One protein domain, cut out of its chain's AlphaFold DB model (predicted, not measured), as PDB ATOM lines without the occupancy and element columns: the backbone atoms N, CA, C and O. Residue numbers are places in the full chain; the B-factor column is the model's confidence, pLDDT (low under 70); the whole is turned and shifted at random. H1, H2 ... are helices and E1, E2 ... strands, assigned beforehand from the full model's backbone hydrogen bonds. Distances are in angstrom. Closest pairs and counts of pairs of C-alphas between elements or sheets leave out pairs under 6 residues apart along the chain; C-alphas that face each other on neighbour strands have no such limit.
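AT A GLANCE: This is residues 4 to 20 and 61 to 151 of the 155 residues of an uncharacterized protein of Synechococcus lividus PCC 6715 (UniProt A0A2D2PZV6). A strongly twisted sheet of four strands, E1 to E4, makes the middle layer, with H1 and H4 over one face and H2 over the other. H3 sits beyond H2 along the chain, at the rim of the body, and only grazes the sheet. The printed part has 108 residues with four named helices and four named strands, in the order H1 E1 E2 H2 H3 E3 H4 E4. The sheet runs E1 E2 E3 E4 and is mixed, and the class is mixed, helices and strands. The whole is compact and rounded, with a radius of gyration of the C-alphas of 13.1 A and spans of 35 by 35 by 25 A.

IN THESE COORDINATES: H1 is residues 4 to 14, 15.3 A long, from C-alpha 4 at (-13.893, 9.422, 21.055). After the cut, E1 is residues 63 to 68, 16.2 A, and E2 is residues 74 to 82, 24.9 A, from C-alpha 74 at (2.187, -8.853, 14.485). H2 is residues 85 to 95, 15.1 A, and H3 is residues 98 to 106, 12.6 A. E3 is residues 111 to 117, 18.9 A. H4 is residues 125 to 137, 18.6 A. E4 is residues 145 to 150, 15.8 A, ending with C-alpha 150 at (-10.839, 9.179, 10.224).

HOW THE PARTS SIT: E1 and E2 form an antiparallel hairpin, with N 65 and O 77 at 2.8 A, within hydrogen-bond range. Residues 18 to 19 pair antiparallel with residues 64 to 65 of E1. E2 and E3 are parallel, with N 113 and O 78 at 2.8 A. E3 and E4 are parallel, with N 148 and O 114 at 2.8 A. Two strand-helix-strand units, parallel neighbour strands joined through helices, are E2, H2 H3, E3, with a right-handed crossover, and E3, H4, E4, with a left-handed one. There are three layers, helices on both faces of the sheet: H1 and H4 on one face, H2 on the other. H1 is over E2 at a height of 9.2 A over the sheet and runs along the strands, at 5 degrees to E2 on the local plane. The closest C-alphas of H1 and E2 are those of Lys 5 and Ile 81, 6.1 A apart. H2 is over E3 at a height of 8.8 A and runs along the strands, at 10 degrees to E3 on the local plane. The closest C-alphas of H2 and E3 are those of Trp 85 and Tyr 116, 6.7 A apart. H4, with residues 125 to 128 alone, only just touches H1, with 3 pairs of C-alphas within 8 A; the closest are those of Thr 11 and Glu 125, 6.1 A, and the lines are about perpendicular at 77 degrees. H3 only grazes the sheet, with residues 101 to 105. H2 and H3 are close but not clearly touching, the closest C-alphas being those of Met 94 and Met 100, 7.1 A. H2 and H4 are apart. In H1, H2, H3 and H4 every O i to N i+4 pair is within hydrogen-bond range.

THE WHOLE: The C-alphas of Gly 72 and Arg 86 are the two farthest apart, 35.4 A. Residues 21 to 60 are cut out, and C-alphas 20 and 61 are 12.2 A apart across the cut. Of the links that are printed whole, none is long. The mean pLDDT of the printed part is 94.1, and no printed residue is under 70.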
ATOM      1  N   HIS A   4     -14.581  10.103  22.154       88.50
ATOM      2  CA  HIS A   4     -13.893   9.422  21.055       88.50
ATOM      3  C   HIS A   4     -12.830   8.448  21.556       88.50
ATOM      4  O   HIS A   4     -12.770   7.324  21.065       88.50
ATOM      5  N   LYS A   5     -12.039   8.846  22.566       91.44
ATOM      6  CA  LYS A   5     -11.048   7.967  23.208       91.44
ATOM      7  C   LYS A   5     -11.712   6.725  23.803       91.44
ATOM      8  O   LYS A   5     -11.263   5.611  23.556       91.44
ATOM      9  N   LEU A   6     -12.814   6.915  24.533       90.06
ATOM     10  CA  LEU A   6     -13.577   5.814  25.132       90.06
ATOM     11  C   LEU A   6     -14.155   4.869  24.078       90.06
ATOM     12  O   LEU A   6     -14.028   3.654  24.213       90.06
ATOM     13  N   TRP A   7     -14.765   5.421  23.030       90.19
ATOM     14  CA  TRP A   7     -15.373   4.626  21.969       90.19
ATOM     15  C   TRP A   7     -14.329   3.829  21.193       90.19
ATOM     16  O   TRP A   7     -14.482   2.627  21.011       90.19
ATOM     17  N   PHE A   8     -13.223   4.473  20.818       92.06
ATOM     18  CA  PHE A   8     -12.095   3.806  20.179       92.06
ATOM     19  C   PHE A   8     -11.543   2.662  21.045       92.06
ATOM     20  O   PHE A   8     -11.391   1.543  20.562       92.06
ATOM     21  N   GLN A   9     -11.294   2.905  22.338       92.12
ATOM     22  CA  GLN A   9     -10.814   1.863  23.253       92.12
ATOM     23  C   GLN A   9     -11.818   0.714  23.397       92.12
ATOM     24  O   GLN A   9     -11.410  -0.442  23.501       92.12
ATOM     25  N   GLN A  10     -13.121   1.006  23.418       91.81
ATOM     26  CA  GLN A  10     -14.159  -0.020  23.453       91.81
ATOM     27  C   GLN A  10     -14.122  -0.888  22.191       91.81
ATOM     28  O   GLN A  10     -14.075  -2.112  22.318       91.81
ATOM     29  N   THR A  11     -14.059  -0.274  21.009       91.69
ATOM     30  CA  THR A  11     -13.921  -0.983  19.732       91.69
ATOM     31  C   THR A  11     -12.652  -1.837  19.708       91.69
ATOM     32  O   THR A  11     -12.710  -3.038  19.459       91.69
ATOM     33  N   ALA A  12     -11.499  -1.275  20.077       93.81
ATOM     34  CA  ALA A  12     -10.232  -2.008  20.115       93.81
ATOM     35  C   ALA A  12     -10.258  -3.205  21.092       93.81
ATOM     36  O   ALA A  12      -9.653  -4.246  20.825       93.81
ATOM     37  N   ARG A  13     -10.983  -3.094  22.217       93.38
ATOM     38  CA  ARG A  13     -11.217  -4.221  23.140       93.38
ATOM     39  C   ARG A  13     -12.116  -5.291  22.531       93.38
ATOM     40  O   ARG A  13     -11.828  -6.470  22.710       93.38
ATOM     41  N   GLN A  14     -13.184  -4.903  21.834       92.50
ATOM     42  CA  GLN A  14     -14.095  -5.841  21.164       92.50
ATOM     43  C   GLN A  14     -13.370  -6.644  20.080       92.50
ATOM     44  O   GLN A  14     -13.522  -7.863  20.016       92.50
ATOM     45  N   LEU A  15     -12.485  -5.981  19.336       90.44
ATOM     46  CA  LEU A  15     -11.592  -6.598  18.356       90.44
ATOM     47  C   LEU A  15     -10.454  -7.420  18.982       90.44
ATOM     48  O   LEU A  15      -9.751  -8.122  18.265       90.44
ATOM     49  N   LYS A  16     -10.275  -7.360  20.310       93.12
ATOM     50  CA  LYS A  16      -9.191  -8.017  21.064       93.12
ATOM     51  C   LYS A  16      -7.780  -7.618  20.614       93.12
ATOM     52  O   LYS A  16      -6.843  -8.385  20.795       93.12
ATOM     53  N   VAL A  17      -7.638  -6.407  20.083       94.94
ATOM     54  CA  VAL A  17      -6.349  -5.846  19.646       94.94
ATOM     55  C   VAL A  17      -5.760  -4.889  20.680       94.94
ATOM     56  O   VAL A  17      -4.594  -4.527  20.585       94.94
ATOM     57  N   LEU A  18      -6.542  -4.454  21.679       95.12
ATOM     58  CA  LEU A  18      -6.046  -3.564  22.730       95.12
ATOM     59  C   LEU A  18      -5.162  -4.327  23.726       95.12
ATOM     60  O   LEU A  18      -5.644  -5.148  24.509       95.12
ATOM     61  N   ARG A  19      -3.879  -3.974  23.751       93.38
ATOM     62  CA  ARG A  19      -2.899  -4.464  24.716       93.38
ATOM     63  C   ARG A  19      -3.017  -3.691  26.039       93.38
ATOM     64  O   ARG A  19      -3.209  -2.472  26.020       93.38
ATOM     65  N   PRO A  20      -2.864  -4.352  27.202       91.38
ATOM     66  CA  PRO A  20      -2.716  -3.656  28.475       91.38
ATOM     67  C   PRO A  20      -1.514  -2.709  28.459       91.38
ATOM     68  O   PRO A  20      -0.453  -3.048  27.930       91.38
ATOM     69  N   ILE A  61      -0.501   8.844  23.789       96.00
ATOM     70  CA  ILE A  61      -0.889   7.433  23.755       96.00
ATOM     71  C   ILE A  61      -2.202   7.267  24.524       96.00
ATOM     72  O   ILE A  61      -2.244   7.307  25.746       96.00
ATOM     73  N   ASP A  62      -3.284   7.038  23.792       95.38
ATOM     74  CA  ASP A  62      -4.596   6.663  24.323       95.38
ATOM     75  C   ASP A  62      -4.814   5.141  24.303       95.38
ATOM     76  O   ASP A  62      -5.748   4.636  24.924       95.38
ATOM     77  N   GLY A  63      -3.955   4.387  23.618       95.31
ATOM     78  CA  GLY A  63      -3.972   2.929  23.602       95.31
ATOM     79  C   GLY A  63      -2.699   2.346  22.998       95.31
ATOM     80  O   GLY A  63      -1.938   3.042  22.325       95.31
ATOM     81  N   ILE A  64      -2.484   1.053  23.225       96.94
ATOM     82  CA  ILE A  64      -1.480   0.260  22.514       96.94
ATOM     83  C   ILE A  64      -2.218  -0.885  21.835       96.94
ATOM     84  O   ILE A  64      -2.976  -1.603  22.487       96.94
ATOM     85  N   LEU A  65      -2.017  -1.034  20.534       97.50
ATOM     86  CA  LEU A  65      -2.605  -2.096  19.737       97.50
ATOM     87  C   LEU A  65      -1.568  -3.178  19.432       97.50
ATOM     88  O   LEU A  65      -0.398  -2.868  19.207       97.50
ATOM     89  N   GLU A  66      -2.016  -4.425  19.385       97.12
ATOM     90  CA  GLU A  66      -1.332  -5.538  18.729       97.12
ATOM     91  C   GLU A  66      -2.198  -5.977  17.544       97.12
ATOM     92  O   GLU A  66      -3.311  -6.470  17.726       97.12
ATOM     93  N   LEU A  67      -1.713  -5.719  16.329       95.94
ATOM     94  CA  LEU A  67      -2.428  -5.981  15.077       95.94
ATOM     95  C   LEU A  67      -1.657  -7.008  14.260       95.94
ATOM     96  O   LEU A  67      -0.459  -6.850  14.070       95.94
ATOM     97  N   GLU A  68      -2.326  -8.029  13.736       95.19
ATOM     98  CA  GLU A  68      -1.735  -8.923  12.739       95.19
ATOM     99  C   GLU A  68      -2.079  -8.402  11.342       95.19
ATOM    100  O   GLU A  68      -3.252  -8.212  11.024       95.19
ATOM    101  N   ASN A  69      -1.071  -8.122  10.518       94.31
ATOM    102  CA  ASN A  69      -1.303  -7.698   9.138       94.31
ATOM    103  C   ASN A  69      -1.630  -8.894   8.221       94.31
ATOM    104  O   ASN A  69      -1.520 -10.056   8.615       94.31
ATOM    105  N   SER A  70      -1.977  -8.630   6.961       93.62
ATOM    106  CA  SER A  70      -2.324  -9.665   5.969       93.62
ATOM    107  C   SER A  70      -1.204 -10.674   5.668       93.62
ATOM    108  O   SER A  70      -1.459 -11.724   5.077       93.62
ATOM    109  N   GLN A  71       0.035 -10.382   6.073       94.44
ATOM    110  CA  GLN A  71       1.193 -11.267   5.927       94.44
ATOM    111  C   GLN A  71       1.431 -12.149   7.166       94.44
ATOM    112  O   GLN A  71       2.383 -12.930   7.173       94.44
ATOM    113  N   GLY A  72       0.598 -12.033   8.205       93.81
ATOM    114  CA  GLY A  72       0.758 -12.751   9.471       93.81
ATOM    115  C   GLY A  72       1.805 -12.136  10.407       93.81
ATOM    116  O   GLY A  72       2.277 -12.805  11.325       93.81
ATOM    117  N   VAL A  73       2.221 -10.885  10.170       94.38
ATOM    118  CA  VAL A  73       3.174 -10.171  11.033       94.38
ATOM    119  C   VAL A  73       2.405  -9.387  12.090       94.38
ATOM    120  O   VAL A  73       1.572  -8.543  11.759       94.38
ATOM    121  N   THR A  74       2.714  -9.637  13.363       95.00
ATOM    122  CA  THR A  74       2.187  -8.853  14.485       95.00
ATOM    123  C   THR A  74       2.935  -7.528  14.611       95.00
ATOM    124  O   THR A  74       4.158  -7.518  14.703       95.00
ATOM    125  N   LEU A  75       2.184  -6.432  14.657       95.31
ATOM    126  CA  LEU A  75       2.645  -5.059  14.800       95.31
ATOM    127  C   LEU A  75       2.198  -4.511  16.155       95.31
ATOM    128  O   LEU A  75       1.002  -4.520  16.459       95.31
ATOM    129  N   SER A  76       3.130  -3.969  16.943       96.81
ATOM    130  CA  SER A  76       2.778  -3.219  18.158       96.81
ATOM    131  C   SER A  76       2.730  -1.714  17.890       96.81
ATOM    132  O   SER A  76       3.724  -1.110  17.486       96.81
ATOM    133  N   VAL A  77       1.574  -1.088  18.110       97.69
ATOM    134  CA  VAL A  77       1.306   0.284  17.660       97.69
ATOM    135  C   VAL A  77       0.761   1.135  18.799       97.69
ATOM    136  O   VAL A  77      -0.268   0.815  19.387       97.69
ATOM    137  N   ALA A  78       1.412   2.261  19.090       97.81
ATOM    138  CA  ALA A  78       0.823   3.293  19.938       97.81
ATOM    139  C   ALA A  78      -0.211   4.103  19.157       97.81
ATOM    140  O   ALA A  78       0.027   4.485  18.011       97.81
ATOM    141  N   VAL A  79      -1.340   4.406  19.789       97.75
ATOM    142  CA  VAL A  79      -2.432   5.151  19.158       97.75
ATOM    143  C   VAL A  79      -2.825   6.350  20.003       97.75
ATOM    144  O   VAL A  79      -3.018   6.217  21.207       97.75
ATOM    145  N   GLY A  80      -2.954   7.515  19.374       97.00
ATOM    146  CA  GLY A  80      -3.469   8.741  19.983       97.00
ATOM    147  C   GLY A  80      -4.690   9.246  19.225       97.00
ATOM    148  O   GLY A  80      -4.704   9.224  17.998       97.00
ATOM    149  N   ILE A  81      -5.714   9.708  19.936       96.12
ATOM    150  CA  ILE A  81      -6.952  10.250  19.371       96.12
ATOM    151  C   ILE A  81      -6.953  11.768  19.543       96.12
ATOM    152  O   ILE A  81      -6.843  12.288  20.657       96.12
ATOM    153  N   ILE A  82      -7.093  12.493  18.435       95.06
ATOM    154  CA  ILE A  82      -6.984  13.951  18.401       95.06
ATOM    155  C   ILE A  82      -8.186  14.556  17.678       95.06
ATOM    156  O   ILE A  82      -8.468  14.229  16.535       95.06
ATOM    157  N   GLU A  83      -8.863  15.506  18.322       92.06
ATOM    158  CA  GLU A  83     -10.082  16.144  17.785       92.06
ATOM    159  C   GLU A  83      -9.810  17.452  17.023       92.06
ATOM    160  O   GLU A  83     -10.680  17.999  16.353       92.06
ATOM    161  N   GLN A  84      -8.595  17.997  17.127       90.31
ATOM    162  CA  GLN A  84      -8.217  19.263  16.494       90.31
ATOM    163  C   GLN A  84      -6.994  19.081  15.597       90.31
ATOM    164  O   GLN A  84      -5.909  18.745  16.075       90.31
ATOM    165  N   TRP A  85      -7.128  19.408  14.311       88.31
ATOM    166  CA  TRP A  85      -6.052  19.247  13.324       88.31
ATOM    167  C   TRP A  85      -4.752  19.973  13.697       88.31
ATOM    168  O   TRP A  85      -3.643  19.458  13.520       88.31
ATOM    169  N   ARG A  86      -4.868  21.182  14.266       89.88
ATOM    170  CA  ARG A  86      -3.706  21.942  14.749       89.88
ATOM    171  C   ARG A  86      -2.940  21.168  15.825       89.88
ATOM    172  O   ARG A  86      -1.711  21.175  15.817       89.88
ATOM    173  N   ASN A  87      -3.655  20.476  16.708       91.62
ATOM    174  CA  ASN A  87      -3.047  19.665  17.758       91.62
ATOM    175  C   ASN A  87      -2.429  18.393  17.174       91.62
ATOM    176  O   ASN A  87      -1.371  17.996  17.644       91.62
ATOM    177  N   ALA A  88      -3.006  17.820  16.111       92.69
ATOM    178  CA  ALA A  88      -2.456  16.639  15.444       92.69
ATOM    179  C   ALA A  88      -1.069  16.905  14.848       92.69
ATOM    180  O   ALA A  88      -0.157  16.105  15.025       92.69
ATOM    181  N   ASN A  89      -0.865  18.070  14.229       93.19
ATOM    182  CA  ASN A  89       0.444  18.453  13.691       93.19
ATOM    183  C   ASN A  89       1.490  18.697  14.788       93.19
ATOM    184  O   ASN A  89       2.643  18.288  14.650       93.19
ATOM    185  N   THR A  90       1.103  19.364  15.879       94.06
ATOM    186  CA  THR A  90       1.985  19.553  17.041       94.06
ATOM    187  C   THR A  90       2.351  18.210  17.667       94.06
ATOM    188  O   THR A  90       3.527  17.961  17.929       94.06
ATOM    189  N   ALA A  91       1.366  17.326  17.834       95.75
ATOM    190  CA  ALA A  91       1.566  15.979  18.340       95.75
ATOM    191  C   ALA A  91       2.496  15.178  17.426       95.75
ATOM    192  O   ALA A  91       3.465  14.616  17.917       95.75
ATOM    193  N   LEU A  92       2.299  15.218  16.101       96.88
ATOM    194  CA  LEU A  92       3.172  14.540  15.141       96.88
ATOM    195  C   LEU A  92       4.634  14.977  15.293       96.88
ATOM    196  O   LEU A  92       5.532  14.138  15.330       96.88
ATOM    197  N   ARG A  93       4.887  16.284  15.427       95.75
ATOM    198  CA  ARG A  93       6.245  16.811  15.653       95.75
ATOM    199  C   ARG A  93       6.857  16.300  16.953       95.75
ATOM    200  O   ARG A  93       8.046  16.003  16.979       95.75
ATOM    201  N   MET A  94       6.064  16.196  18.017       95.50
ATOM    202  CA  MET A  94       6.537  15.621  19.272       95.50
ATOM    203  C   MET A  94       6.845  14.131  19.109       95.50
ATOM    204  O   MET A  94       7.936  13.700  19.475       95.50
ATOM    205  N   ILE A  95       5.923  13.354  18.532       96.88
ATOM    206  CA  ILE A  95       6.071  11.896  18.498       96.88
ATOM    207  C   ILE A  95       7.156  11.416  17.520       96.88
ATOM    208  O   ILE A  95       7.611  10.277  17.586       96.88
ATOM    209  N   THR A  96       7.579  12.289  16.604       97.31
ATOM    210  CA  THR A  96       8.690  12.054  15.670       97.31
ATOM    211  C   THR A  96      10.032  12.567  16.189       97.31
ATOM    212  O   THR A  96      11.062  12.330  15.559       97.31
ATOM    213  N   ALA A  97      10.060  13.255  17.336       96.56
ATOM    214  CA  ALA A  97      11.306  13.739  17.911       96.56
ATOM    215  C   ALA A  97      12.225  12.557  18.285       96.56
ATOM    216  O   ALA A  97      11.732  11.551  18.800       96.56
ATOM    217  N   PRO A  98      13.560  12.674  18.140       96.38
ATOM    218  CA  PRO A  98      14.481  11.564  18.405       96.38
ATOM    219  C   PRO A  98      14.317  10.939  19.794       96.38
ATOM    220  O   PRO A  98      14.314   9.725  19.942       96.38
ATOM    221  N   ARG A  99      14.088  11.766  20.821       96.06
ATOM    222  CA  ARG A  99      13.856  11.270  22.184       96.06
ATOM    223  C   ARG A  99      12.550  10.487  22.325       96.06
ATOM    224  O   ARG A  99      12.478   9.575  23.141       96.06
ATOM    225  N   MET A 100      11.534  10.827  21.530       96.31
ATOM    226  CA  MET A 100      10.316  10.032  21.481       96.31
ATOM    227  C   MET A 100      10.556   8.688  20.803       96.31
ATOM    228  O   MET A 100      10.042   7.680  21.273       96.31
ATOM    229  N   VAL A 101      11.359   8.659  19.740       96.12
ATOM    230  CA  VAL A 101      11.734   7.410  19.066       96.12
ATOM    231  C   VAL A 101      12.422   6.450  20.043       96.12
ATOM    232  O   VAL A 101      12.035   5.288  20.110       96.12
ATOM    233  N   GLU A 102      13.347   6.942  20.872       96.69
ATOM    234  CA  GLU A 102      13.996   6.135  21.921       96.69
ATOM    235  C   GLU A 102      13.002   5.583  22.957       96.69
ATOM    236  O   GLU A 102      13.037   4.398  23.301       96.69
ATOM    237  N   LEU A 103      12.066   6.416  23.426       96.31
ATOM    238  CA  LEU A 103      11.017   5.972  24.346       96.31
ATOM    239  C   LEU A 103      10.122   4.914  23.688       96.31
ATOM    240  O   LEU A 103       9.827   3.887  24.296       96.31
ATOM    241  N   ARG A 104       9.725   5.132  22.432       96.06
ATOM    242  CA  ARG A 104       8.885   4.214  21.660       96.06
ATOM    243  C   ARG A 104       9.567   2.852  21.480       96.06
ATOM    244  O   ARG A 104       8.933   1.826  21.717       96.06
ATOM    245  N   HIS A 105      10.860   2.832  21.154       95.50
ATOM    246  CA  HIS A 105      11.652   1.598  21.110       95.50
ATOM    247  C   HIS A 105      11.728   0.910  22.478       95.50
ATOM    248  O   HIS A 105      11.564  -0.303  22.559       95.50
ATOM    249  N   SER A 106      11.899   1.675  23.560       95.44
ATOM    250  CA  SER A 106      11.947   1.138  24.931       95.44
ATOM    251  C   SER A 106      10.623   0.509  25.378       95.44
ATOM    252  O   SER A 106      10.612  -0.433  26.166       95.44
ATOM    253  N   LEU A 107       9.498   0.988  24.839       94.19
ATOM    254  CA  LEU A 107       8.169   0.402  25.029       94.19
ATOM    255  C   LEU A 107       7.865  -0.770  24.075       94.19
ATOM    256  O   LEU A 107       6.772  -1.337  24.142       94.19
ATOM    257  N   ASN A 108       8.813  -1.147  23.209       95.25
ATOM    258  CA  ASN A 108       8.636  -2.138  22.147       95.25
ATOM    259  C   ASN A 108       7.446  -1.812  21.225       95.25
ATOM    260  O   ASN A 108       6.608  -2.664  20.938       95.25
ATOM    261  N   LEU A 109       7.352  -0.548  20.812       96.44
ATOM    262  CA  LEU A 109       6.326  -0.053  19.900       96.44
ATOM    263  C   LEU A 109       6.954   0.210  18.528       96.44
ATOM    264  O   LEU A 109       7.901   0.986  18.387       96.44
ATOM    265  N   GLU A 110       6.409  -0.397  17.485       96.06
ATOM    266  CA  GLU A 110       6.940  -0.297  16.126       96.06
ATOM    267  C   GLU A 110       6.487   0.968  15.407       96.06
ATOM    268  O   GLU A 110       7.244   1.521  14.604       96.06
ATOM    269  N   GLN A 111       5.273   1.435  15.705       97.44
ATOM    270  CA  GLN A 111       4.667   2.605  15.074       97.44
ATOM    271  C   GLN A 111       3.876   3.450  16.076       97.44
ATOM    272  O   GLN A 111       3.519   2.986  17.161       97.44
ATOM    273  N   HIS A 112       3.593   4.699  15.697       98.25
ATOM    274  CA  HIS A 112       2.724   5.601  16.458       98.25
ATOM    275  C   HIS A 112       1.744   6.315  15.528       98.25
ATOM    276  O   HIS A 112       2.134   7.128  14.688       98.25
ATOM    277  N   TRP A 113       0.461   5.997  15.663       98.12
ATOM    278  CA  TRP A 113      -0.602   6.552  14.834       98.12
ATOM    279  C   TRP A 113      -1.423   7.576  15.610       98.12
ATOM    280  O   TRP A 113      -1.887   7.319  16.719       98.12
ATOM    281  N   LEU A 114      -1.614   8.746  15.012       97.94
ATOM    282  CA  LEU A 114      -2.482   9.793  15.526       97.94
ATOM    283  C   LEU A 114      -3.753   9.826  14.686       97.94
ATOM    284  O   LEU A 114      -3.738  10.315  13.558       97.94
ATOM    285  N   PHE A 115      -4.853   9.326  15.233       96.94
ATOM    286  CA  PHE A 115      -6.155   9.401  14.594       96.94
ATOM    287  C   PHE A 115      -6.755  10.783  14.804       96.94
ATOM    288  O   PHE A 115      -7.109  11.164  15.921       96.94
ATOM    289  N   TYR A 116      -6.875  11.534  13.715       95.88
ATOM    290  CA  TYR A 116      -7.627  12.774  13.703       95.88
ATOM    291  C   TYR A 116      -9.112  12.469  13.495       95.88
ATOM    292  O   TYR A 116      -9.516  11.987  12.438       95.88
ATOM    293  N   VAL A 117      -9.916  12.755  14.517       93.81
ATOM    294  CA  VAL A 117     -11.366  12.547  14.526       93.81
ATOM    295  C   VAL A 117     -12.068  13.901  14.455       93.81
ATOM    296  O   VAL A 117     -12.028  14.687  15.396       93.81
ATOM    297  N   SER A 118     -12.690  14.205  13.317       90.19
ATOM    298  CA  SER A 118     -13.364  15.494  13.088       90.19
ATOM    299  C   SER A 118     -14.870  15.449  13.380       90.19
ATOM    300  O   SER A 118     -15.499  16.489  13.596       90.19
ATOM    301  N   SER A 119     -15.461  14.249  13.393       88.69
ATOM    302  CA  SER A 119     -16.889  14.048  13.641       88.69
ATOM    303  C   SER A 119     -17.289  14.401  15.073       88.69
ATOM    304  O   SER A 119     -16.567  14.145  16.025       88.69
ATOM    305  N   ARG A 120     -18.509  14.922  15.250       85.69
ATOM    306  CA  ARG A 120     -19.130  15.107  16.579       85.69
ATOM    307  C   ARG A 120     -19.772  13.835  17.137       85.69
ATOM    308  O   ARG A 120     -20.337  13.856  18.228       85.69
ATOM    309  N   LYS A 121     -19.789  12.760  16.353       87.69
ATOM    310  CA  LYS A 121     -20.367  11.469  16.723       87.69
ATOM    311  C   LYS A 121     -19.279  10.399  16.689       87.69
ATOM    312  O   LYS A 121     -18.311  10.547  15.944       87.69
ATOM    313  N   PRO A 122     -19.409   9.326  17.484       86.19
ATOM    314  CA  PRO A 122     -18.503   8.197  17.368       86.19
ATOM    315  C   PRO A 122     -18.598   7.552  15.985       86.19
ATOM    316  O   PRO A 122     -19.699   7.381  15.463       86.19
ATOM    317  N   TYR A 123     -17.450   7.170  15.427       89.62
ATOM    318  CA  TYR A 123     -17.411   6.402  14.187       89.62
ATOM    319  C   TYR A 123     -17.872   4.958  14.441       89.62
ATOM    320  O   TYR A 123     -17.552   4.397  15.501       89.62
ATOM    321  N   PRO A 124     -18.599   4.344  13.491       90.06
ATOM    322  CA  PRO A 124     -18.945   2.929  13.544       90.06
ATOM    323  C   PRO A 124     -17.714   2.032  13.709       90.06
ATOM    324  O   PRO A 124     -16.618   2.366  13.264       90.06
ATOM    325  N   GLU A 125     -17.908   0.859  14.311       90.25
ATOM    326  CA  GLU A 125     -16.851  -0.150  14.468       90.25
ATOM    327  C   GLU A 125     -16.221  -0.549  13.124       90.25
ATOM    328  O   GLU A 125     -15.000  -0.645  13.043       90.25
ATOM    329  N   SER A 126     -17.020  -0.688  12.062       91.44
ATOM    330  CA  SER A 126     -16.528  -1.034  10.721       91.44
ATOM    331  C   SER A 126     -15.487  -0.046  10.195       91.44
ATOM    332  O   SER A 126     -14.463  -0.472   9.679       91.44
ATOM    333  N   VAL A 127     -15.687   1.260  10.416       92.38
ATOM    334  CA  VAL A 127     -14.726   2.296  10.001       92.38
ATOM    335  C   VAL A 127     -13.382   2.100  10.702       92.38
ATOM    336  O   VAL A 127     -12.335   2.238  10.079       92.38
ATOM    337  N   TRP A 128     -13.393   1.747  11.990       92.62
ATOM    338  CA  TRP A 128     -12.159   1.469  12.723       92.62
ATOM    339  C   TRP A 128     -11.474   0.195  12.243       92.62
ATOM    340  O   TRP A 128     -10.256   0.200  12.108       92.62
ATOM    341  N   ILE A 129     -12.228  -0.877  11.990       91.75
ATOM    342  CA  ILE A 129     -11.672  -2.134  11.474       91.75
ATOM    343  C   ILE A 129     -10.971  -1.873  10.141       91.75
ATOM    344  O   ILE A 129      -9.780  -2.160  10.022       91.75
ATOM    345  N   ASP A 130     -11.691  -1.291   9.182       92.56
ATOM    346  CA  ASP A 130     -11.171  -1.037   7.840       92.56
ATOM    347  C   ASP A 130      -9.907  -0.177   7.915       92.56
ATOM    348  O   ASP A 130      -8.868  -0.551   7.376       92.56
ATOM    349  N   LEU A 131      -9.951   0.915   8.683       94.12
ATOM    350  CA  LEU A 131      -8.825   1.834   8.825       94.12
ATOM    351  C   LEU A 131      -7.603   1.196   9.501       94.12
ATOM    352  O   LEU A 131      -6.471   1.428   9.073       94.12
ATOM    353  N   LEU A 132      -7.804   0.420  10.573       94.81
ATOM    354  CA  LEU A 132      -6.712  -0.216  11.314       94.81
ATOM    355  C   LEU A 132      -5.980  -1.245  10.457       94.81
ATOM    356  O   LEU A 132      -4.749  -1.244  10.436       94.81
ATOM    357  N   TYR A 133      -6.719  -2.102   9.750       93.69
ATOM    358  CA  TYR A 133      -6.117  -3.145   8.923       93.69
ATOM    359  C   TYR A 133      -5.563  -2.591   7.610       93.69
ATOM    360  O   TYR A 133      -4.457  -2.965   7.225       93.69
ATOM    361  N   GLU A 134      -6.228  -1.610   6.990       94.56
ATOM    362  CA  GLU A 134      -5.659  -0.885   5.850       94.56
ATOM    363  C   GLU A 134      -4.315  -0.245   6.231       94.56
ATOM    364  O   GLU A 134      -3.345  -0.308   5.475       94.56
ATOM    365  N   GLN A 135      -4.225   0.357   7.420       95.38
ATOM    366  CA  GLN A 135      -2.982   0.961   7.884       95.38
ATOM    367  C   GLN A 135      -1.917  -0.075   8.272       95.38
ATOM    368  O   GLN A 135      -0.735   0.170   8.029       95.38
ATOM    369  N   ALA A 136      -2.303  -1.213   8.852       94.88
ATOM    370  CA  ALA A 136      -1.386  -2.302   9.199       94.88
ATOM    371  C   ALA A 136      -0.716  -2.926   7.960       94.88
ATOM    372  O   ALA A 136       0.438  -3.351   8.031       94.88
ATOM    373  N   ASP A 137      -1.417  -2.944   6.826       95.06
ATOM    374  CA  ASP A 137      -0.906  -3.461   5.554       95.06
ATOM    375  C   ASP A 137      -0.072  -2.441   4.763       95.06
ATOM    376  O   ASP A 137       0.714  -2.813   3.884       95.06
ATOM    377  N   LYS A 138      -0.195  -1.144   5.068       94.19
ATOM    378  CA  LYS A 138       0.598  -0.098   4.415       94.19
ATOM    379  C   LYS A 138       2.055  -0.122   4.897       94.19
ATOM    380  O   LYS A 138       2.309  -0.158   6.104       94.19
ATOM    381  N   PRO A 139       3.040   0.017   3.987       93.19
ATOM    382  CA  PRO A 139       4.414   0.287   4.383       93.19
ATOM    383  C   PRO A 139       4.475   1.559   5.244       93.19
ATOM    384  O   PRO A 139       3.950   2.599   4.830       93.19
ATOM    385  N   PRO A 140       5.096   1.512   6.431       93.62
ATOM    386  CA  PRO A 140       5.139   2.672   7.303       93.62
ATOM    387  C   PRO A 140       6.092   3.738   6.748       93.62
ATOM    388  O   PRO A 140       7.076   3.401   6.081       93.62
ATOM    389  N   PRO A 141       5.854   5.029   7.051       94.00
ATOM    390  CA  PRO A 141       6.793   6.087   6.699       94.00
ATOM    391  C   PRO A 141       8.133   5.892   7.422       94.00
ATOM    392  O   PRO A 141       8.218   5.168   8.414       94.00
ATOM    393  N   GLU A 142       9.178   6.596   6.978       93.31
ATOM    394  CA  GLU A 142      10.518   6.530   7.586       93.31
ATOM    395  C   GLU A 142      10.495   6.840   9.093       93.31
ATOM    396  O   GLU A 142      11.137   6.156   9.886       93.31
ATOM    397  N   SER A 143       9.669   7.806   9.509       94.12
ATOM    398  CA  SER A 143       9.466   8.166  10.917       94.12
ATOM    399  C   SER A 143       8.753   7.088  11.743       94.12
ATOM    400  O   SER A 143       8.770   7.156  12.973       94.12
ATOM    401  N   ARG A 144       8.088   6.129  11.081       97.12
ATOM    402  CA  ARG A 144       7.124   5.169  11.650       97.12
ATOM    403  C   ARG A 144       5.948   5.824  12.396       97.12
ATOM    404  O   ARG A 144       5.241   5.150  13.143       97.12
ATOM    405  N   CYS A 145       5.725   7.121  12.191       97.75
ATOM    406  CA  CYS A 145       4.650   7.880  12.820       97.75
ATOM    407  C   CYS A 145       3.773   8.540  11.756       97.75
ATOM    408  O   CYS A 145       4.298   9.154  10.823       97.75
ATOM    409  N   SER A 146       2.454   8.475  11.933       97.00
ATOM    410  CA  SER A 146       1.481   8.959  10.947       97.00
ATOM    411  C   SER A 146       0.335   9.704  11.619       97.00
ATOM    412  O   SER A 146      -0.121   9.300  12.687       97.00
ATOM    413  N   ILE A 147      -0.167  10.757  10.969       96.88
ATOM    414  CA  ILE A 147      -1.522  11.261  11.228       96.88
ATOM    415  C   ILE A 147      -2.454  10.551  10.252       96.88
ATOM    416  O   ILE A 147      -2.168  10.503   9.057       96.88
ATOM    417  N   ILE A 148      -3.555  10.020  10.764       96.00
ATOM    418  CA  ILE A 148      -4.562   9.297   9.998       96.00
ATOM    419  C   ILE A 148      -5.884  10.021  10.209       96.00
ATOM    420  O   ILE A 148      -6.383  10.101  11.331       96.00
ATOM    421  N   GLU A 149      -6.433  10.597   9.148       94.44
ATOM    422  CA  GLU A 149      -7.760  11.200   9.203       94.44
ATOM    423  C   GLU A 149      -8.821  10.101   9.179       94.44
ATOM    424  O   GLU A 149      -8.817   9.241   8.300       94.44
ATOM    425  N   VAL A 150      -9.721  10.119  10.165       92.88
ATOM    426  CA  VAL A 150     -10.839   9.179  10.224       92.88
ATOM    427  C   VAL A 150     -11.992   9.770   9.423       92.88
ATOM    428  O   VAL A 150     -12.632  10.737   9.846       92.88
ATOM    429  N   VAL A 151     -12.256   9.192   8.258       86.62
ATOM    430  CA  VAL A 151     -13.379   9.562   7.390       86.62
ATOM    431  C   VAL A 151     -14.399   8.429   7.368       86.62
ATOM    432  O   VAL A 151     -14.030   7.257   7.392       86.62
TER     433      VAL A 151